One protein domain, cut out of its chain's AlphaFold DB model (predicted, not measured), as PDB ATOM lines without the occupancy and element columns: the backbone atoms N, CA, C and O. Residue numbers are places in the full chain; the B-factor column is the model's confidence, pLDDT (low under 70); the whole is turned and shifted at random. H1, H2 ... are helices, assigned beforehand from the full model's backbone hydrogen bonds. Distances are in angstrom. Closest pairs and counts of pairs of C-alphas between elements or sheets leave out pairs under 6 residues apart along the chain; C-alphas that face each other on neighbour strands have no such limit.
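This is residues 28 to 150 of the 154 residues of an uncharacterized protein of Bacillus circulans (UniProt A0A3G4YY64). Helix H3 and the longer H4 form an open V, and a helical hairpin of H1 and H2 sits between its arms, packed on H4. The printed part has 123 residues with four named helices, H1 to H4 in order, and no named strand: all helix. It is loose, with a radius of gyration of the C-alphas of 17.2 A, and spans 58 by 33 by 28 A.

H1, residues 38 to 52, and H2, residues 55 to 73, touch as a hairpin, closest at the C-alphas of Ala 50 and Ala 61, 5.5 A. H3, residues 82 to 106, is close to H1 but not clearly touching. H4, residues 112 to 149, touches H1 at a steep tilt of 46 degrees, closest at the C-alphas of Gly 51 and Met 129, 5.3 A. O i to N i+4 pairs are within hydrogen-bond range throughout H1, and in 13 of 15 in H2, 18 of 21 in H3 and 33 of 34 in H4.

H1, 21.1 A long, begins at C-alpha 38 (67.434, -44.766, 60.644). H2 measures 27.7 A, H3 35.1 A and H4 55.8 A, ending at C-alpha 149 (67.667, -22.600, 76.541).

The printed part has no cut. Residues 73 to 115 and 150 have pLDDT under 70.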
ATOM      1  N   ALA A  28      78.420 -36.952  62.915       93.81
ATOM      2  CA  ALA A  28      77.081 -36.978  63.516       93.81
ATOM      3  C   ALA A  28      77.133 -37.407  64.992       93.81
ATOM      4  O   ALA A  28      76.635 -36.718  65.887       93.81
ATOM      5  N   SER A  29      77.857 -38.502  65.242       94.12
ATOM      6  CA  SER A  29      78.017 -39.086  66.575       94.12
ATOM      7  C   SER A  29      78.742 -38.142  67.539       94.12
ATOM      8  O   SER A  29      78.357 -38.041  68.702       94.12
ATOM      9  N   LEU A  30      79.755 -37.403  67.067       94.69
ATOM     10  CA  LEU A  30      80.482 -36.414  67.876       94.69
ATOM     11  C   LEU A  30      79.594 -35.248  68.336       94.69
ATOM     12  O   LEU A  30      79.826 -34.697  69.410       94.69
ATOM     13  N   TYR A  31      78.570 -34.898  67.559       93.38
ATOM     14  CA  TYR A  31      77.588 -33.870  67.917       93.38
ATOM     15  C   TYR A  31      76.374 -34.424  68.682       93.38
ATOM     16  O   TYR A  31      75.418 -33.692  68.937       93.38
ATOM     17  N   GLY A  32      76.412 -35.698  69.090       89.06
ATOM     18  CA  GLY A  32      75.362 -36.331  69.889       89.06
ATOM     19  C   GLY A  32      74.166 -36.836  69.079       89.06
ATOM     20  O   GLY A  32      73.126 -37.127  69.670       89.06
ATOM     21  N   ARG A  33      74.296 -36.955  67.751       88.75
ATOM     22  CA  ARG A  33      73.304 -37.597  66.881       88.75
ATOM     23  C   ARG A  33      73.730 -39.044  66.582       88.75
ATOM     24  O   ARG A  33      74.761 -39.246  65.940       88.75
ATOM     25  N   PRO A  34      72.999 -40.060  67.076       86.44
ATOM     26  CA  PRO A  34      73.391 -41.460  66.938       86.44
ATOM     27  C   PRO A  34      73.316 -41.907  65.474       86.44
ATOM     28  O   PRO A  34      72.234 -42.001  64.890       86.44
ATOM     29  N   ALA A  35      74.481 -42.177  64.879       83.19
ATOM     30  CA  ALA A  35      74.626 -42.478  63.453       83.19
ATOM     31  C   ALA A  35      74.112 -43.864  63.026       83.19
ATOM     32  O   ALA A  35      74.186 -44.216  61.850       83.19
ATOM     33  N   ASP A  36      73.644 -44.667  63.975       82.69
ATOM     34  CA  ASP A  36      72.977 -45.952  63.781       82.69
ATOM     35  C   ASP A  36      71.445 -45.828  63.742       82.69
ATOM     36  O   ASP A  36      70.766 -46.790  63.380       82.69
ATOM     37  N   SER A  37      70.884 -44.657  64.064       81.88
ATOM     38  CA  SER A  37      69.441 -44.433  63.953       81.88
ATOM     39  C   SER A  37      69.011 -44.261  62.484       81.88
ATOM     40  O   SER A  37      69.701 -43.570  61.732       81.88
ATOM     41  N   PRO A  38      67.873 -44.840  62.044       78.12
ATOM     42  CA  PRO A  38      67.434 -44.766  60.644       78.12
ATOM     43  C   PRO A  38      67.308 -43.336  60.104       78.12
ATOM     44  O   PRO A  38      67.759 -43.055  58.995       78.12
ATOM     45  N   ASN A  39      66.767 -42.425  60.918       79.56
ATOM     46  CA  ASN A  39      66.626 -41.013  60.560       79.56
ATOM     47  C   ASN A  39      68.000 -40.375  60.335       79.56
ATOM     48  O   ASN A  39      68.226 -39.721  59.323       79.56
ATOM     49  N   GLU A  40      68.954 -40.632  61.231       87.44
ATOM     50  CA  GLU A  40      70.291 -40.055  61.121       87.44
ATOM     51  C   GLU A  40      71.109 -40.675  59.986       87.44
ATOM     52  O   GLU A  40      71.893 -39.982  59.346       87.44
ATOM     53  N   ILE A  41      70.914 -41.962  59.683       86.00
ATOM     54  CA  ILE A  41      71.515 -42.593  58.502       86.00
ATOM     55  C   ILE A  41      71.047 -41.872  57.233       86.00
ATOM     56  O   ILE A  41      71.870 -41.587  56.358       86.00
ATOM     57  N   MET A  42      69.754 -41.542  57.148       85.19
ATOM     58  CA  MET A  42      69.198 -40.777  56.033       85.19
ATOM     59  C   MET A  42      69.793 -39.367  55.975       85.19
ATOM     60  O   MET A  42      70.303 -38.963  54.929       85.19
ATOM     61  N   THR A  43      69.811 -38.639  57.094       89.69
ATOM     62  CA  THR A  43      70.416 -37.302  57.178       89.69
ATOM     63  C   THR A  43      71.889 -37.326  56.766       89.69
ATOM     64  O   THR A  43      72.308 -36.536  55.919       89.69
ATOM     65  N   ALA A  44      72.675 -38.277  57.275       90.19
ATOM     66  CA  ALA A  44      74.081 -38.447  56.920       90.19
ATOM     67  C   ALA A  44      74.268 -38.735  55.420       90.19
ATOM     68  O   ALA A  44      75.205 -38.219  54.805       90.19
ATOM     69  N   LEU A  45      73.369 -39.518  54.813       89.38
ATOM     70  CA  LEU A  45      73.387 -39.792  53.378       89.38
ATOM     71  C   LEU A  45      73.068 -38.534  52.558       89.38
ATOM     72  O   LEU A  45      73.796 -38.238  51.611       89.38
ATOM     73  N   LYS A  46      72.052 -37.753  52.948       89.25
ATOM     74  CA  LYS A  46      71.718 -36.472  52.299       89.25
ATOM     75  C   LYS A  46      72.875 -35.474  52.398       89.25
ATOM     76  O   LYS A  46      73.275 -34.901  51.386       89.25
ATOM     77  N   VAL A  47      73.484 -35.329  53.578       91.44
ATOM     78  CA  VAL A  47      74.666 -34.474  53.808       91.44
ATOM     79  C   VAL A  47      75.845 -34.912  52.935       91.44
ATOM     80  O   VAL A  47      76.510 -34.079  52.313       91.44
ATOM     81  N   PHE A  48      76.092 -36.220  52.842       89.94
ATOM     82  CA  PHE A  48      77.133 -36.776  51.982       89.94
ATOM     83  C   PHE A  48      76.862 -36.507  50.493       89.94
ATOM     84  O   PHE A  48      77.752 -36.028  49.781       89.94
ATOM     85  N   CYS A  49      75.636 -36.749  50.022       85.56
ATOM     86  CA  CYS A  49      75.220 -36.464  48.650       85.56
ATOM     87  C   CYS A  49      75.350 -34.973  48.322       85.56
ATOM     88  O   CYS A  49      75.949 -34.634  47.302       85.56
ATOM     89  N   ALA A  50      74.902 -34.083  49.209       86.38
ATOM     90  CA  ALA A  50      75.044 -32.638  49.052       86.38
ATOM     91  C   ALA A  50      76.522 -32.205  48.961       86.38
ATOM     92  O   ALA A  50      76.883 -31.347  48.153       86.38
ATOM     93  N   GLY A  51      77.411 -32.846  49.727       84.25
ATOM     94  CA  GLY A  51      78.856 -32.652  49.607       84.25
ATOM     95  C   GLY A  51      79.401 -33.069  48.234       84.25
ATOM     96  O   GLY A  51      80.242 -32.362  47.659       84.25
ATOM     97  N   CYS A  52      78.908 -34.188  47.699       82.69
ATOM     98  CA  CYS A  52      79.316 -34.754  46.412       82.69
ATOM     99  C   CYS A  52      78.892 -33.899  45.205       82.69
ATOM    100  O   CYS A  52      79.505 -34.009  44.141       82.69
ATOM    101  N   LEU A  53      77.890 -33.027  45.361       81.62
ATOM    102  CA  LEU A  53      77.405 -32.169  44.286       81.62
ATOM    103  C   LEU A  53      78.457 -31.145  43.800       81.62
ATOM    104  O   LEU A  53      79.315 -30.667  44.570       81.62
ATOM    105  N   PRO A  54      78.381 -30.745  42.512       74.75
ATOM    106  CA  PRO A  54      79.129 -29.613  41.978       74.75
ATOM    107  C   PRO A  54      78.870 -28.329  42.775       74.75
ATOM    108  O   PRO A  54      77.839 -28.169  43.423       74.75
ATOM    109  N   HIS A  55      79.812 -27.384  42.710       75.69
ATOM    110  CA  HIS A  55      79.736 -26.132  43.474       75.69
ATOM    111  C   HIS A  55      78.430 -25.353  43.233       75.69
ATOM    112  O   HIS A  55      77.896 -24.768  44.168       75.69
ATOM    113  N   GLU A  56      77.913 -25.379  42.005       78.69
ATOM    114  CA  GLU A  56      76.698 -24.660  41.604       78.69
ATOM    115  C   GLU A  56      75.437 -25.182  42.309       78.69
ATOM    116  O   GLU A  56      74.606 -24.387  42.731       78.69
ATOM    117  N   GLN A  57      75.335 -26.501  42.510       78.19
ATOM    118  CA  GLN A  57      74.156 -27.160  43.094       78.19
ATOM    119  C   GLN A  57      74.256 -27.320  44.616       78.19
ATOM    120  O   GLN A  57      73.258 -27.503  45.304       78.19
ATOM    121  N   ARG A  58      75.466 -27.225  45.182       80.31
ATOM    122  CA  ARG A  58      75.678 -27.434  46.621       80.31
ATOM    123  C   ARG A  58      74.927 -26.427  47.488       80.31
ATOM    124  O   ARG A  58      74.521 -26.773  48.589       80.31
ATOM    125  N   LYS A  59      74.770 -25.187  47.018       86.62
ATOM    126  CA  LYS A  59      74.051 -24.149  47.769       86.62
ATOM    127  C   LYS A  59      72.573 -24.503  47.931       86.62
ATOM    128  O   LYS A  59      72.031 -24.317  49.011       86.62
ATOM    129  N   GLU A  60      71.954 -25.005  46.870       82.25
ATOM    130  CA  GLU A  60      70.558 -25.440  46.878       82.25
ATOM    131  C   GLU A  60      70.374 -26.619  47.833       82.25
ATOM    132  O   GLU A  60      69.625 -26.500  48.795       82.25
ATOM    133  N   ALA A  61      71.187 -27.669  47.685       80.62
ATOM    134  CA  ALA A  61      71.152 -28.819  48.589       80.62
ATOM    135  C   ALA A  61      71.465 -28.458  50.055       80.62
ATOM    136  O   ALA A  61      70.938 -29.068  50.979       80.62
ATOM    137  N   TRP A  62      72.330 -27.466  50.299       90.81
ATOM    138  CA  TRP A  62      72.568 -26.953  51.650       90.81
ATOM    139  C   TRP A  62      71.330 -26.267  52.224       90.81
ATOM    140  O   TRP A  62      71.011 -26.490  53.386       90.81
ATOM    141  N   ASN A  63      70.643 -25.442  51.434       89.88
ATOM    142  CA  ASN A  63      69.420 -24.783  51.878       89.88
ATOM    143  C   ASN A  63      68.323 -25.810  52.183       89.88
ATOM    144  O   ASN A  63      67.741 -25.735  53.255       89.88
ATOM    145  N   GLU A  64      68.132 -26.816  51.324       86.94
ATOM    146  CA  GLU A  64      67.192 -27.920  51.573       86.94
ATOM    147  C   GLU A  64      67.492 -28.638  52.900       86.94
ATOM    148  O   GLU A  64      66.596 -28.859  53.710       86.94
ATOM    149  N   LEU A  65      68.768 -28.932  53.173       89.69
ATOM    150  CA  LEU A  65      69.197 -29.528  54.442       89.69
ATOM    151  C   LEU A  65      68.916 -28.629  55.655       89.69
ATOM    152  O   LEU A  65      68.616 -29.137  56.733       89.69
ATOM    153  N   MET A  66      69.061 -27.308  55.513       91.62
ATOM    154  CA  MET A  66      68.740 -26.362  56.588       91.62
ATOM    155  C   MET A  66      67.229 -26.276  56.818       91.62
ATOM    156  O   MET A  66      66.809 -26.267  57.972       91.62
ATOM    157  N   ASP A  67      66.430 -26.271  55.751       87.44
ATOM    158  CA  ASP A  67      64.968 -26.226  55.828       87.44
ATOM    159  C   ASP A  67      64.417 -27.492  56.505       87.44
ATOM    160  O   ASP A  67      63.598 -27.399  57.420       87.44
ATOM    161  N   GLU A  68      64.916 -28.679  56.132       84.62
ATOM    162  CA  GLU A  68      64.575 -29.947  56.799       84.62
ATOM    163  C   GLU A  68      64.964 -29.929  58.286       84.62
ATOM    164  O   GLU A  68      64.187 -30.340  59.151       84.62
ATOM    165  N   LEU A  69      66.154 -29.412  58.605       87.00
ATOM    166  CA  LEU A  69      66.641 -29.315  59.978       87.00
ATOM    167  C   LEU A  69      65.773 -28.378  60.835       87.00
ATOM    168  O   LEU A  69      65.541 -28.665  62.009       87.00
ATOM    169  N   GLU A  70      65.285 -27.271  60.272       82.44
ATOM    170  CA  GLU A  70      64.353 -26.369  60.955       82.44
ATOM    171  C   GLU A  70      62.978 -27.017  61.169       82.44
ATOM    172  O   GLU A  70      62.399 -26.866  62.248       82.44
ATOM    173  N   GLN A  71      62.481 -27.787  60.196       79.44
ATOM    174  CA  GLN A  71      61.226 -28.537  60.320       79.44
ATOM    175  C   GLN A  71      61.300 -29.612  61.413       79.44
ATOM    176  O   GLN A  71      60.378 -29.712  62.226       79.44
ATOM    177  N   GLU A  72      62.412 -30.356  61.499       73.94
ATOM    178  CA  GLU A  72      62.642 -31.341  62.568       73.94
ATOM    179  C   GLU A  72      62.555 -30.711  63.972       73.94
ATOM    180  O   GLU A  72      62.036 -31.335  64.898       73.94
ATOM    181  N   GLN A  73      63.056 -29.482  64.155       67.50
ATOM    182  CA  GLN A  73      63.008 -28.791  65.453       67.50
ATOM    183  C   GLN A  73      61.595 -28.317  65.830       67.50
ATOM    184  O   GLN A  73      61.260 -28.259  67.011       67.50
ATOM    185  N   GLN A  74      60.743 -28.002  64.851       62.81
ATOM    186  CA  GLN A  74      59.390 -27.484  65.094       62.81
ATOM    187  C   GLN A  74      58.385 -28.557  65.545       62.81
ATOM    188  O   GLN A  74      57.212 -28.247  65.752       62.81
ATOM    189  N   GLY A  75      58.809 -29.817  65.701       56.09
ATOM    190  CA  GLY A  75      57.926 -30.906  66.124       56.09
ATOM    191  C   GLY A  75      56.846 -31.251  65.097       56.09
ATOM    192  O   GLY A  75      55.930 -32.016  65.410       56.09
ATOM    193  N   PHE A  76      56.949 -30.719  63.872       48.78
ATOM    194  CA  PHE A  76      56.177 -31.219  62.748       48.78
ATOM    195  C   PHE A  76      56.629 -32.652  62.514       48.78
ATOM    196  O   PHE A  76      57.753 -32.915  62.089       48.78
ATOM    197  N   PHE A  77      55.752 -33.582  62.886       45.66
ATOM    198  CA  PHE A  77      55.908 -34.990  62.585       45.66
ATOM    199  C   PHE A  77      56.299 -35.125  61.117       45.66
ATOM    200  O   PHE A  77      55.672 -34.528  60.243       45.66
ATOM    201  N   TYR A  78      57.353 -35.894  60.882       48.44
ATOM    202  CA  TYR A  78      57.836 -36.245  59.564       48.44
ATOM    203  C   TYR A  78      56.706 -36.921  58.771       48.44
ATOM    204  O   TYR A  78      56.444 -38.112  58.936       48.44
ATOM    205  N   ASP A  79      55.976 -36.147  57.965       45.25
ATOM    206  CA  ASP A  79      54.881 -36.637  57.127       45.25
ATOM    207  C   ASP A  79      55.469 -37.297  55.878       45.25
ATOM    208  O   ASP A  79      55.569 -36.697  54.811       45.25
ATOM    209  N   GLY A  80      55.973 -38.518  56.068       46.28
ATOM    210  CA  GLY A  80      55.648 -39.684  55.245       46.28
ATOM    211  C   GLY A  80      55.608 -39.571  53.716       46.28
ATOM    212  O   GLY A  80      54.991 -40.424  53.089       46.28
ATOM    213  N   LYS A  81      56.275 -38.614  53.066       42.59
ATOM    214  CA  LYS A  81      56.489 -38.636  51.602       42.59
ATOM    215  C   LYS A  81      57.700 -39.483  51.193       42.59
ATOM    216  O   LYS A  81      58.247 -39.322  50.102       42.59
ATOM    217  N   ASP A  82      58.091 -40.409  52.059       47.19
ATOM    218  CA  ASP A  82      59.417 -41.013  52.056       47.19
ATOM    219  C   ASP A  82      59.574 -42.303  51.266       47.19
ATOM    220  O   ASP A  82      60.664 -42.575  50.773       47.19
ATOM    221  N   GLU A  83      58.522 -43.084  51.045       45.03
ATOM    222  CA  GLU A  83      58.748 -44.432  50.505       45.03
ATOM    223  C   GLU A  83      58.896 -44.490  48.978       45.03
ATOM    224  O   GLU A  83      59.493 -45.427  48.458       45.03
ATOM    225  N   ILE A  84      58.404 -43.499  48.224       40.78
ATOM    226  CA  ILE A  84      58.304 -43.627  46.753       40.78
ATOM    227  C   ILE A  84      59.281 -42.708  46.001       40.78
ATOM    228  O   ILE A  84      59.671 -43.005  44.868       40.78
ATOM    229  N   VAL A  85      59.733 -41.612  46.618       45.44
ATOM    230  CA  VAL A  85      60.626 -40.637  45.963       45.44
ATOM    231  C   VAL A  85      62.093 -40.871  46.324       45.44
ATOM    232  O   VAL A  85      62.954 -40.744  45.454       45.44
ATOM    233  N   GLN A  86      62.402 -41.292  47.553       51.62
ATOM    234  CA  GLN A  86      63.786 -41.370  48.026       51.62
ATOM    235  C   GLN A  86      64.599 -42.477  47.366       51.62
ATOM    236  O   GLN A  86      65.724 -42.218  46.956       51.62
ATOM    237  N   GLU A  87      64.057 -43.682  47.192       49.53
ATOM    238  CA  GLU A  87      64.844 -44.786  46.629       49.53
ATOM    239  C   GLU A  87      65.186 -44.522  45.157       49.53
ATOM    240  O   GLU A  87      66.330 -44.669  44.730       49.53
ATOM    241  N   LYS A  88      64.219 -44.017  44.384       46.97
ATOM    242  CA  LYS A  88      64.410 -43.707  42.963       46.97
ATOM    243  C   LYS A  88      65.287 -42.473  42.756       46.97
ATOM    244  O   LYS A  88      66.093 -42.462  41.825       46.97
ATOM    245  N   MET A  89      65.167 -41.463  43.619       50.75
ATOM    246  CA  MET A  89      65.964 -40.241  43.532       50.75
ATOM    247  C   MET A  89      67.391 -40.454  44.046       50.75
ATOM    248  O   MET A  89      68.323 -40.075  43.346       50.75
ATOM    249  N   LEU A  90      67.597 -41.149  45.172       57.50
ATOM    250  CA  LEU A  90      68.930 -41.574  45.620       57.50
ATOM    251  C   LEU A  90      69.587 -42.472  44.583       57.50
ATOM    252  O   LEU A  90      70.743 -42.254  44.243       57.50
ATOM    253  N   HIS A  91      68.865 -43.447  44.032       54.16
ATOM    254  CA  HIS A  91      69.420 -44.327  43.011       54.16
ATOM    255  C   HIS A  91      69.761 -43.564  41.723       54.16
ATOM    256  O   HIS A  91      70.798 -43.827  41.111       54.16
ATOM    257  N   SER A  92      68.944 -42.591  41.311       56.69
ATOM    258  CA  SER A  92      69.238 -41.740  40.149       56.69
ATOM    259  C   SER A  92      70.435 -40.821  40.405       56.69
ATOM    260  O   SER A  92      71.365 -40.801  39.602       56.69
ATOM    261  N   LEU A  93      70.466 -40.138  41.552       61.56
ATOM    262  CA  LEU A  93      71.552 -39.244  41.959       61.56
ATOM    263  C   LEU A  93      72.866 -39.998  42.153       61.56
ATOM    264  O   LEU A  93      73.901 -39.555  41.668       61.56
ATOM    265  N   LEU A  94      72.843 -41.162  42.803       64.12
ATOM    266  CA  LEU A  94      74.017 -42.021  42.941       64.12
ATOM    267  C   LEU A  94      74.504 -42.480  41.570       64.12
ATOM    268  O   LEU A  94      75.694 -42.377  41.291       64.12
ATOM    269  N   ASN A  95      73.613 -42.919  40.678       64.94
ATOM    270  CA  ASN A  95      74.013 -43.327  39.332       64.94
ATOM    271  C   ASN A  95      74.608 -42.171  38.521       64.94
ATOM    272  O   ASN A  95      75.568 -42.377  37.777       64.94
ATOM    273  N   GLU A  96      74.078 -40.960  38.649       65.94
ATOM    274  CA  GLU A  96      74.616 -39.777  37.977       65.94
ATOM    275  C   GLU A  96      75.946 -39.320  38.583       65.94
ATOM    276  O   GLU A  96      76.900 -39.085  37.840       65.94
ATOM    277  N   LEU A  97      76.068 -39.299  39.912       64.56
ATOM    278  CA  LEU A  97      77.317 -39.003  40.619       64.56
ATOM    279  C   LEU A  97      78.408 -40.022  40.284       64.56
ATOM    280  O   LEU A  97      79.555 -39.635  40.056       64.56
ATOM    281  N   ILE A  98      78.062 -41.308  40.188       63.34
ATOM    282  CA  ILE A  98      78.978 -42.372  39.768       63.34
ATOM    283  C   ILE A  98      79.417 -42.141  38.319       63.34
ATOM    284  O   ILE A  98      80.617 -42.158  38.043       63.34
ATOM    285  N   LYS A  99      78.488 -41.861  37.394       68.62
ATOM    286  CA  LYS A  99      78.818 -41.570  35.985       68.62
ATOM    287  C   LYS A  99      79.743 -40.358  35.857       68.62
ATOM    288  O   LYS A  99      80.752 -40.431  35.157       68.62
ATOM    289  N   LEU A 100      79.429 -39.261  36.543       60.28
ATOM    290  CA  LEU A 100      80.216 -38.027  36.504       60.28
ATOM    291  C   LEU A 100      81.602 -38.219  37.121       60.28
ATOM    292  O   LEU A 100      82.600 -37.797  36.531       60.28
ATOM    293  N   SER A 101      81.678 -38.916  38.255       61.38
ATOM    294  CA  SER A 101      82.947 -39.253  38.902       61.38
ATOM    295  C   SER A 101      83.813 -40.132  38.002       61.38
ATOM    296  O   SER A 101      85.007 -39.873  37.847       61.38
ATOM    297  N   PHE A 102      83.206 -41.114  37.332       64.12
ATOM    298  CA  PHE A 102      83.894 -41.997  36.394       64.12
ATOM    299  C   PHE A 102      84.448 -41.237  35.179       64.12
ATOM    300  O   PHE A 102      85.604 -41.437  34.810       64.12
ATOM    301  N   ILE A 103      83.677 -40.312  34.592       67.19
ATOM    302  CA  ILE A 103      84.129 -39.459  33.476       67.19
ATOM    303  C   ILE A 103      85.304 -38.569  33.902       67.19
ATOM    304  O   ILE A 103      86.286 -38.443  33.163       67.19
ATOM    305  N   LEU A 104      85.227 -37.961  35.092       59.78
ATOM    306  CA  LEU A 104      86.306 -37.129  35.632       59.78
ATOM    307  C   LEU A 104      87.588 -37.940  35.848       59.78
ATOM    308  O   LEU A 104      88.687 -37.464  35.556       59.78
ATOM    309  N   PHE A 105      87.439 -39.168  36.342       59.62
ATOM    310  CA  PHE A 105      88.548 -40.066  36.627       59.62
ATOM    311  C   PHE A 105      89.202 -40.604  35.341       59.62
ATOM    312  O   PHE A 105      90.429 -40.613  35.234       59.62
ATOM    313  N   LEU A 106      88.409 -40.963  34.320       61.19
ATOM    314  CA  LEU A 106      88.912 -41.481  33.037       61.19
ATOM    315  C   LEU A 106      89.653 -40.443  32.190       61.19
ATOM    316  O   LEU A 106      90.546 -40.806  31.425       61.19
ATOM    317  N   LYS A 107      89.321 -39.150  32.310       56.44
ATOM    318  CA  LYS A 107      89.990 -38.078  31.545       56.44
ATOM    319  C   LYS A 107      91.459 -37.861  31.933       56.44
ATOM    320  O   LYS A 107      92.147 -37.055  31.304       56.44
ATOM    321  N   ARG A 108      91.965 -38.546  32.958       56.69
ATOM    322  CA  ARG A 108      93.288 -38.288  33.520       56.69
ATOM    323  C   ARG A 108      94.360 -39.187  32.905       56.69
ATOM    324  O   ARG A 108      94.413 -40.386  33.154       56.69
ATOM    325  N   LYS A 109      95.253 -38.598  32.105       51.19
ATOM    326  CA  LYS A 109      96.378 -39.313  31.483       51.19
ATOM    327  C   LYS A 109      97.423 -39.686  32.549       51.19
ATOM    328  O   LYS A 109      97.885 -38.823  33.295       51.19
ATOM    329  N   TYR A 110      97.790 -40.968  32.614       55.00
ATOM    330  CA  TYR A 110      98.734 -41.511  33.595       55.00
ATOM    331  C   TYR A 110     100.154 -40.974  33.381       55.00
ATOM    332  O   TYR A 110     100.814 -41.282  32.392       55.00
ATOM    333  N   SER A 111     100.643 -40.205  34.350       58.19
ATOM    334  CA  SER A 111     102.067 -39.939  34.573       58.19
ATOM    335  C   SER A 111     102.351 -40.082  36.075       58.19
ATOM    336  O   SER A 111     101.413 -40.135  36.866       58.19
ATOM    337  N   LYS A 112     103.617 -40.118  36.513       58.88
ATOM    338  CA  LYS A 112     103.967 -40.127  37.954       58.88
ATOM    339  C   LYS A 112     103.396 -38.909  38.710       58.88
ATOM    340  O   LYS A 112     103.117 -39.001  39.901       58.88
ATOM    341  N   ALA A 113     103.138 -37.803  38.007       62.81
ATOM    342  CA  ALA A 113     102.395 -36.667  38.552       62.81
ATOM    343  C   ALA A 113     100.910 -37.002  38.797       62.81
ATOM    344  O   ALA A 113     100.298 -36.466  39.713       62.81
ATOM    345  N   GLY A 114     100.332 -37.930  38.034       64.19
ATOM    346  CA  GLY A 114      98.948 -38.386  38.160       64.19
ATOM    347  C   GLY A 114      98.598 -38.922  39.549       64.19
ATOM    348  O   GLY A 114      97.531 -38.570  40.054       64.19
ATOM    349  N   THR A 115      99.506 -39.674  40.187       69.81
ATOM    350  CA  THR A 115      99.339 -40.192  41.557       69.81
ATOM    351  C   THR A 115      99.341 -39.072  42.595       69.81
ATOM    352  O   THR A 115      98.452 -39.029  43.439       69.81
ATOM    353  N   ILE A 116     100.277 -38.119  42.500       74.06
ATOM    354  CA  ILE A 116     100.361 -36.968  43.419       74.06
ATOM    355  C   ILE A 116      99.114 -36.096  43.292       74.06
ATOM    356  O   ILE A 116      98.447 -35.798  44.280       74.06
ATOM    357  N   ILE A 117      98.748 -35.740  42.059       71.69
ATOM    358  CA  ILE A 117      97.533 -34.965  41.801       71.69
ATOM    359  C   ILE A 117      96.307 -35.789  42.267       71.69
ATOM    360  O   ILE A 117      95.241 -35.242  42.536       71.69
ATOM    361  N   GLY A 118      96.381 -37.128  42.265       71.19
ATOM    362  CA  GLY A 118      95.278 -38.032  42.615       71.19
ATOM    363  C   GLY A 118      95.028 -38.020  44.114       71.19
ATOM    364  O   GLY A 118      93.908 -37.773  44.552       71.19
ATOM    365  N   ALA A 119      96.107 -38.160  44.884       78.81
ATOM    366  CA  ALA A 119      96.108 -37.985  46.327       78.81
ATOM    367  C   ALA A 119      95.631 -36.580  46.727       78.81
ATOM    368  O   ALA A 119      94.780 -36.455  47.602       78.81
ATOM    369  N   ALA A 120      96.097 -35.529  46.039       81.69
ATOM    370  CA  ALA A 120      95.636 -34.162  46.281       81.69
ATOM    371  C   ALA A 120      94.129 -34.008  46.020       81.69
ATOM    372  O   ALA A 120      93.412 -33.440  46.840       81.69
ATOM    373  N   ALA A 121      93.620 -34.553  44.911       78.81
ATOM    374  CA  ALA A 121      92.194 -34.518  44.600       78.81
ATOM    375  C   ALA A 121      91.353 -35.270  45.647       78.81
ATOM    376  O   ALA A 121      90.329 -34.748  46.083       78.81
ATOM    377  N   ASN A 122      91.804 -36.449  46.093       84.31
ATOM    378  CA  ASN A 122      91.139 -37.209  47.152       84.31
ATOM    379  C   ASN A 122      91.146 -36.444  48.487       84.31
ATOM    380  O   ASN A 122      90.115 -36.340  49.148       84.31
ATOM    381  N   TYR A 123      92.271 -35.820  48.845       88.81
ATOM    382  CA  TYR A 123      92.358 -34.970  50.031       88.81
ATOM    383  C   TYR A 123      91.384 -33.789  49.961       88.81
ATOM    384  O   TYR A 123      90.642 -33.553  50.908       88.81
ATOM    385  N   HIS A 124      91.323 -33.077  48.832       88.25
ATOM    386  CA  HIS A 124      90.387 -31.964  48.655       88.25
ATOM    387  C   HIS A 124      88.923 -32.407  48.693       88.25
ATOM    388  O   HIS A 124      88.091 -31.699  49.258       88.25
ATOM    389  N   PHE A 125      88.609 -33.560  48.101       86.81
ATOM    390  CA  PHE A 125      87.274 -34.143  48.180       86.81
ATOM    391  C   PHE A 125      86.916 -34.489  49.625       86.81
ATOM    392  O   PHE A 125      85.882 -34.048  50.118       86.81
ATOM    393  N   THR A 126      87.804 -35.200  50.318       91.38
ATOM    394  CA  THR A 126      87.585 -35.635  51.698       91.38
ATOM    395  C   THR A 126      87.442 -34.448  52.640       91.38
ATOM    396  O   THR A 126      86.466 -34.361  53.377       91.38
ATOM    397  N   LYS A 127      88.344 -33.465  52.533       92.50
ATOM    398  CA  LYS A 127      88.275 -32.212  53.289       92.50
ATOM    399  C   LYS A 127      86.923 -31.524  53.104       92.50
ATOM    400  O   LYS A 127      86.273 -31.183  54.086       92.50
ATOM    401  N   ARG A 128      86.458 -31.407  51.858       90.19
ATOM    402  CA  ARG A 128      85.152 -30.818  51.540       90.19
ATOM    403  C   ARG A 128      83.990 -31.601  52.156       90.19
ATOM    404  O   ARG A 128      83.083 -30.969  52.690       90.19
ATOM    405  N   MET A 129      84.003 -32.937  52.091       91.38
ATOM    406  CA  MET A 129      82.960 -33.762  52.718       91.38
ATOM    407  C   MET A 129      82.920 -33.532  54.228       91.38
ATOM    408  O   MET A 129      81.856 -33.300  54.797       91.38
ATOM    409  N   THR A 130      84.087 -33.544  54.873       94.94
ATOM    410  CA  THR A 130      84.185 -33.351  56.323       94.94
ATOM    411  C   THR A 130      83.812 -31.935  56.756       94.94
ATOM    412  O   THR A 130      83.168 -31.783  57.786       94.94
ATOM    413  N   GLU A 131      84.149 -30.902  55.976       95.12
ATOM    414  CA  GLU A 131      83.758 -29.511  56.256       95.12
ATOM    415  C   GLU A 131      82.242 -29.325  56.137       95.12
ATOM    416  O   GLU A 131      81.625 -28.767  57.042       95.12
ATOM    417  N   MET A 132      81.636 -29.850  55.066       92.62
ATOM    418  CA  MET A 132      80.184 -29.836  54.857       92.62
ATOM    419  C   MET A 132      79.448 -30.489  56.033       92.62
ATOM    420  O   MET A 132      78.563 -29.880  56.633       92.62
ATOM    421  N   ALA A 133      79.854 -31.707  56.400       95.50
ATOM    422  CA  ALA A 133      79.257 -32.432  57.512       95.50
ATOM    423  C   ALA A 133      79.478 -31.720  58.849       95.50
ATOM    424  O   ALA A 133      78.542 -31.564  59.628       95.50
ATOM    425  N   ASN A 134      80.694 -31.236  59.106       97.25
ATOM    426  CA  ASN A 134      80.996 -30.519  60.336       97.25
ATOM    427  C   ASN A 134      80.126 -29.264  60.488       97.25
ATOM    428  O   ASN A 134      79.577 -29.043  61.560       97.25
ATOM    429  N   HIS A 135      79.955 -28.469  59.428       96.25
ATOM    430  CA  HIS A 135      79.092 -27.289  59.474       96.25
ATOM    431  C   HIS A 135      77.621 -27.648  59.687       96.25
ATOM    432  O   HIS A 135      76.950 -26.988  60.482       96.25
ATOM    433  N   PHE A 136      77.125 -28.691  59.015       95.81
ATOM    434  CA  PHE A 136      75.747 -29.150  59.183       95.81
ATOM    435  C   PHE A 136      75.479 -29.563  60.635       95.81
ATOM    436  O   PHE A 136      74.574 -29.034  61.284       95.81
ATOM    437  N   TYR A 137      76.316 -30.443  61.187       95.50
ATOM    438  CA  TYR A 137      76.129 -30.941  62.547       95.50
ATOM    439  C   TYR A 137      76.406 -29.888  63.617       95.50
ATOM    440  O   TYR A 137      75.699 -29.847  64.623       95.50
ATOM    441  N   GLN A 138      77.352 -28.975  63.385       95.75
ATOM    442  CA  GLN A 138      77.542 -27.815  64.249       95.75
ATOM    443  C   GLN A 138      76.273 -26.960  64.306       95.75
ATOM    444  O   GLN A 138      75.842 -26.573  65.392       95.75
ATOM    445  N   LYS A 139      75.653 -26.673  63.157       94.00
ATOM    446  CA  LYS A 139      74.410 -25.897  63.093       94.00
ATOM    447  C   LYS A 139      73.260 -26.626  63.786       94.00
ATOM    448  O   LYS A 139      72.591 -26.012  64.612       94.00
ATOM    449  N   SER A 140      73.085 -27.920  63.515       91.69
ATOM    450  CA  SER A 140      72.102 -28.784  64.185       91.69
ATOM    451  C   SER A 140      72.261 -28.751  65.707       91.69
ATOM    452  O   SER A 140      71.305 -28.483  66.436       91.69
ATOM    453  N   TYR A 141      73.493 -28.907  66.195       92.44
ATOM    454  CA  TYR A 141      73.798 -28.834  67.619       92.44
ATOM    455  C   TYR A 141      73.469 -27.459  68.217       92.44
ATOM    456  O   TYR A 141      72.830 -27.380  69.267       92.44
ATOM    457  N   LEU A 142      73.850 -26.366  67.546       91.56
ATOM    458  CA  LEU A 142      73.552 -25.005  68.005       91.56
ATOM    459  C   LEU A 142      72.045 -24.726  68.070       91.56
ATOM    460  O   LEU A 142      71.595 -24.143  69.056       91.56
ATOM    461  N   LEU A 143      71.277 -25.166  67.069       87.75
ATOM    462  CA  LEU A 143      69.815 -25.039  67.055       87.75
ATOM    463  C   LEU A 143      69.183 -25.827  68.207       87.75
ATOM    464  O   LEU A 143      68.463 -25.249  69.016       87.75
ATOM    465  N   SER A 144      69.579 -27.091  68.381       85.50
ATOM    466  CA  SER A 144      69.076 -27.926  69.479       85.50
ATOM    467  C   SER A 144      69.383 -27.344  70.865       85.50
ATOM    468  O   SER A 144      68.609 -27.498  71.812       85.50
ATOM    469  N   LYS A 145      70.517 -26.647  71.007       85.50
ATOM    470  CA  LYS A 145      70.891 -25.965  72.247       85.50
ATOM    471  C   LYS A 145      70.079 -24.687  72.455       85.50
ATOM    472  O   LYS A 145      69.721 -24.398  73.594       85.50
ATOM    473  N   GLN A 146      69.796 -23.935  71.394       81.88
ATOM    474  CA  GLN A 146      68.967 -22.732  71.461       81.88
ATOM    475  C   GLN A 146      67.550 -23.064  71.942       81.88
ATOM    476  O   GLN A 146      67.072 -22.423  72.877       81.88
ATOM    477  N   ASP A 147      66.937 -24.105  71.379       74.50
ATOM    478  CA  ASP A 147      65.578 -24.528  71.737       74.50
ATOM    479  C   ASP A 147      65.490 -25.018  73.191       74.50
ATOM    480  O   ASP A 147      64.519 -24.743  73.892       74.50
ATOM    481  N   ARG A 148      66.550 -25.661  73.701       70.25
ATOM    482  CA  ARG A 148      66.637 -26.042  75.122       70.25
ATOM    483  C   ARG A 148      66.749 -24.849  76.075       70.25
ATOM    484  O   ARG A 148      66.296 -24.957  77.210       70.25
ATOM    485  N   ILE A 149      67.404 -23.758  75.666       70.50
ATOM    486  CA  ILE A 149      67.667 -22.600  76.541       70.50
ATOM    487  C   ILE A 149      66.480 -21.628  76.557       70.50
ATOM    488  O   ILE A 149      66.185 -21.065  77.609       70.50
ATOM    489  N   TYR A 150      65.782 -21.444  75.433       63.59
ATOM    490  CA  TYR A 150      64.666 -20.499  75.323       63.59
ATOM    491  C   TYR A 150      63.389 -21.167  74.791       63.59
ATOM    492  O   TYR A 150      62.952 -20.846  73.686       63.59
TER     493      TYR A 150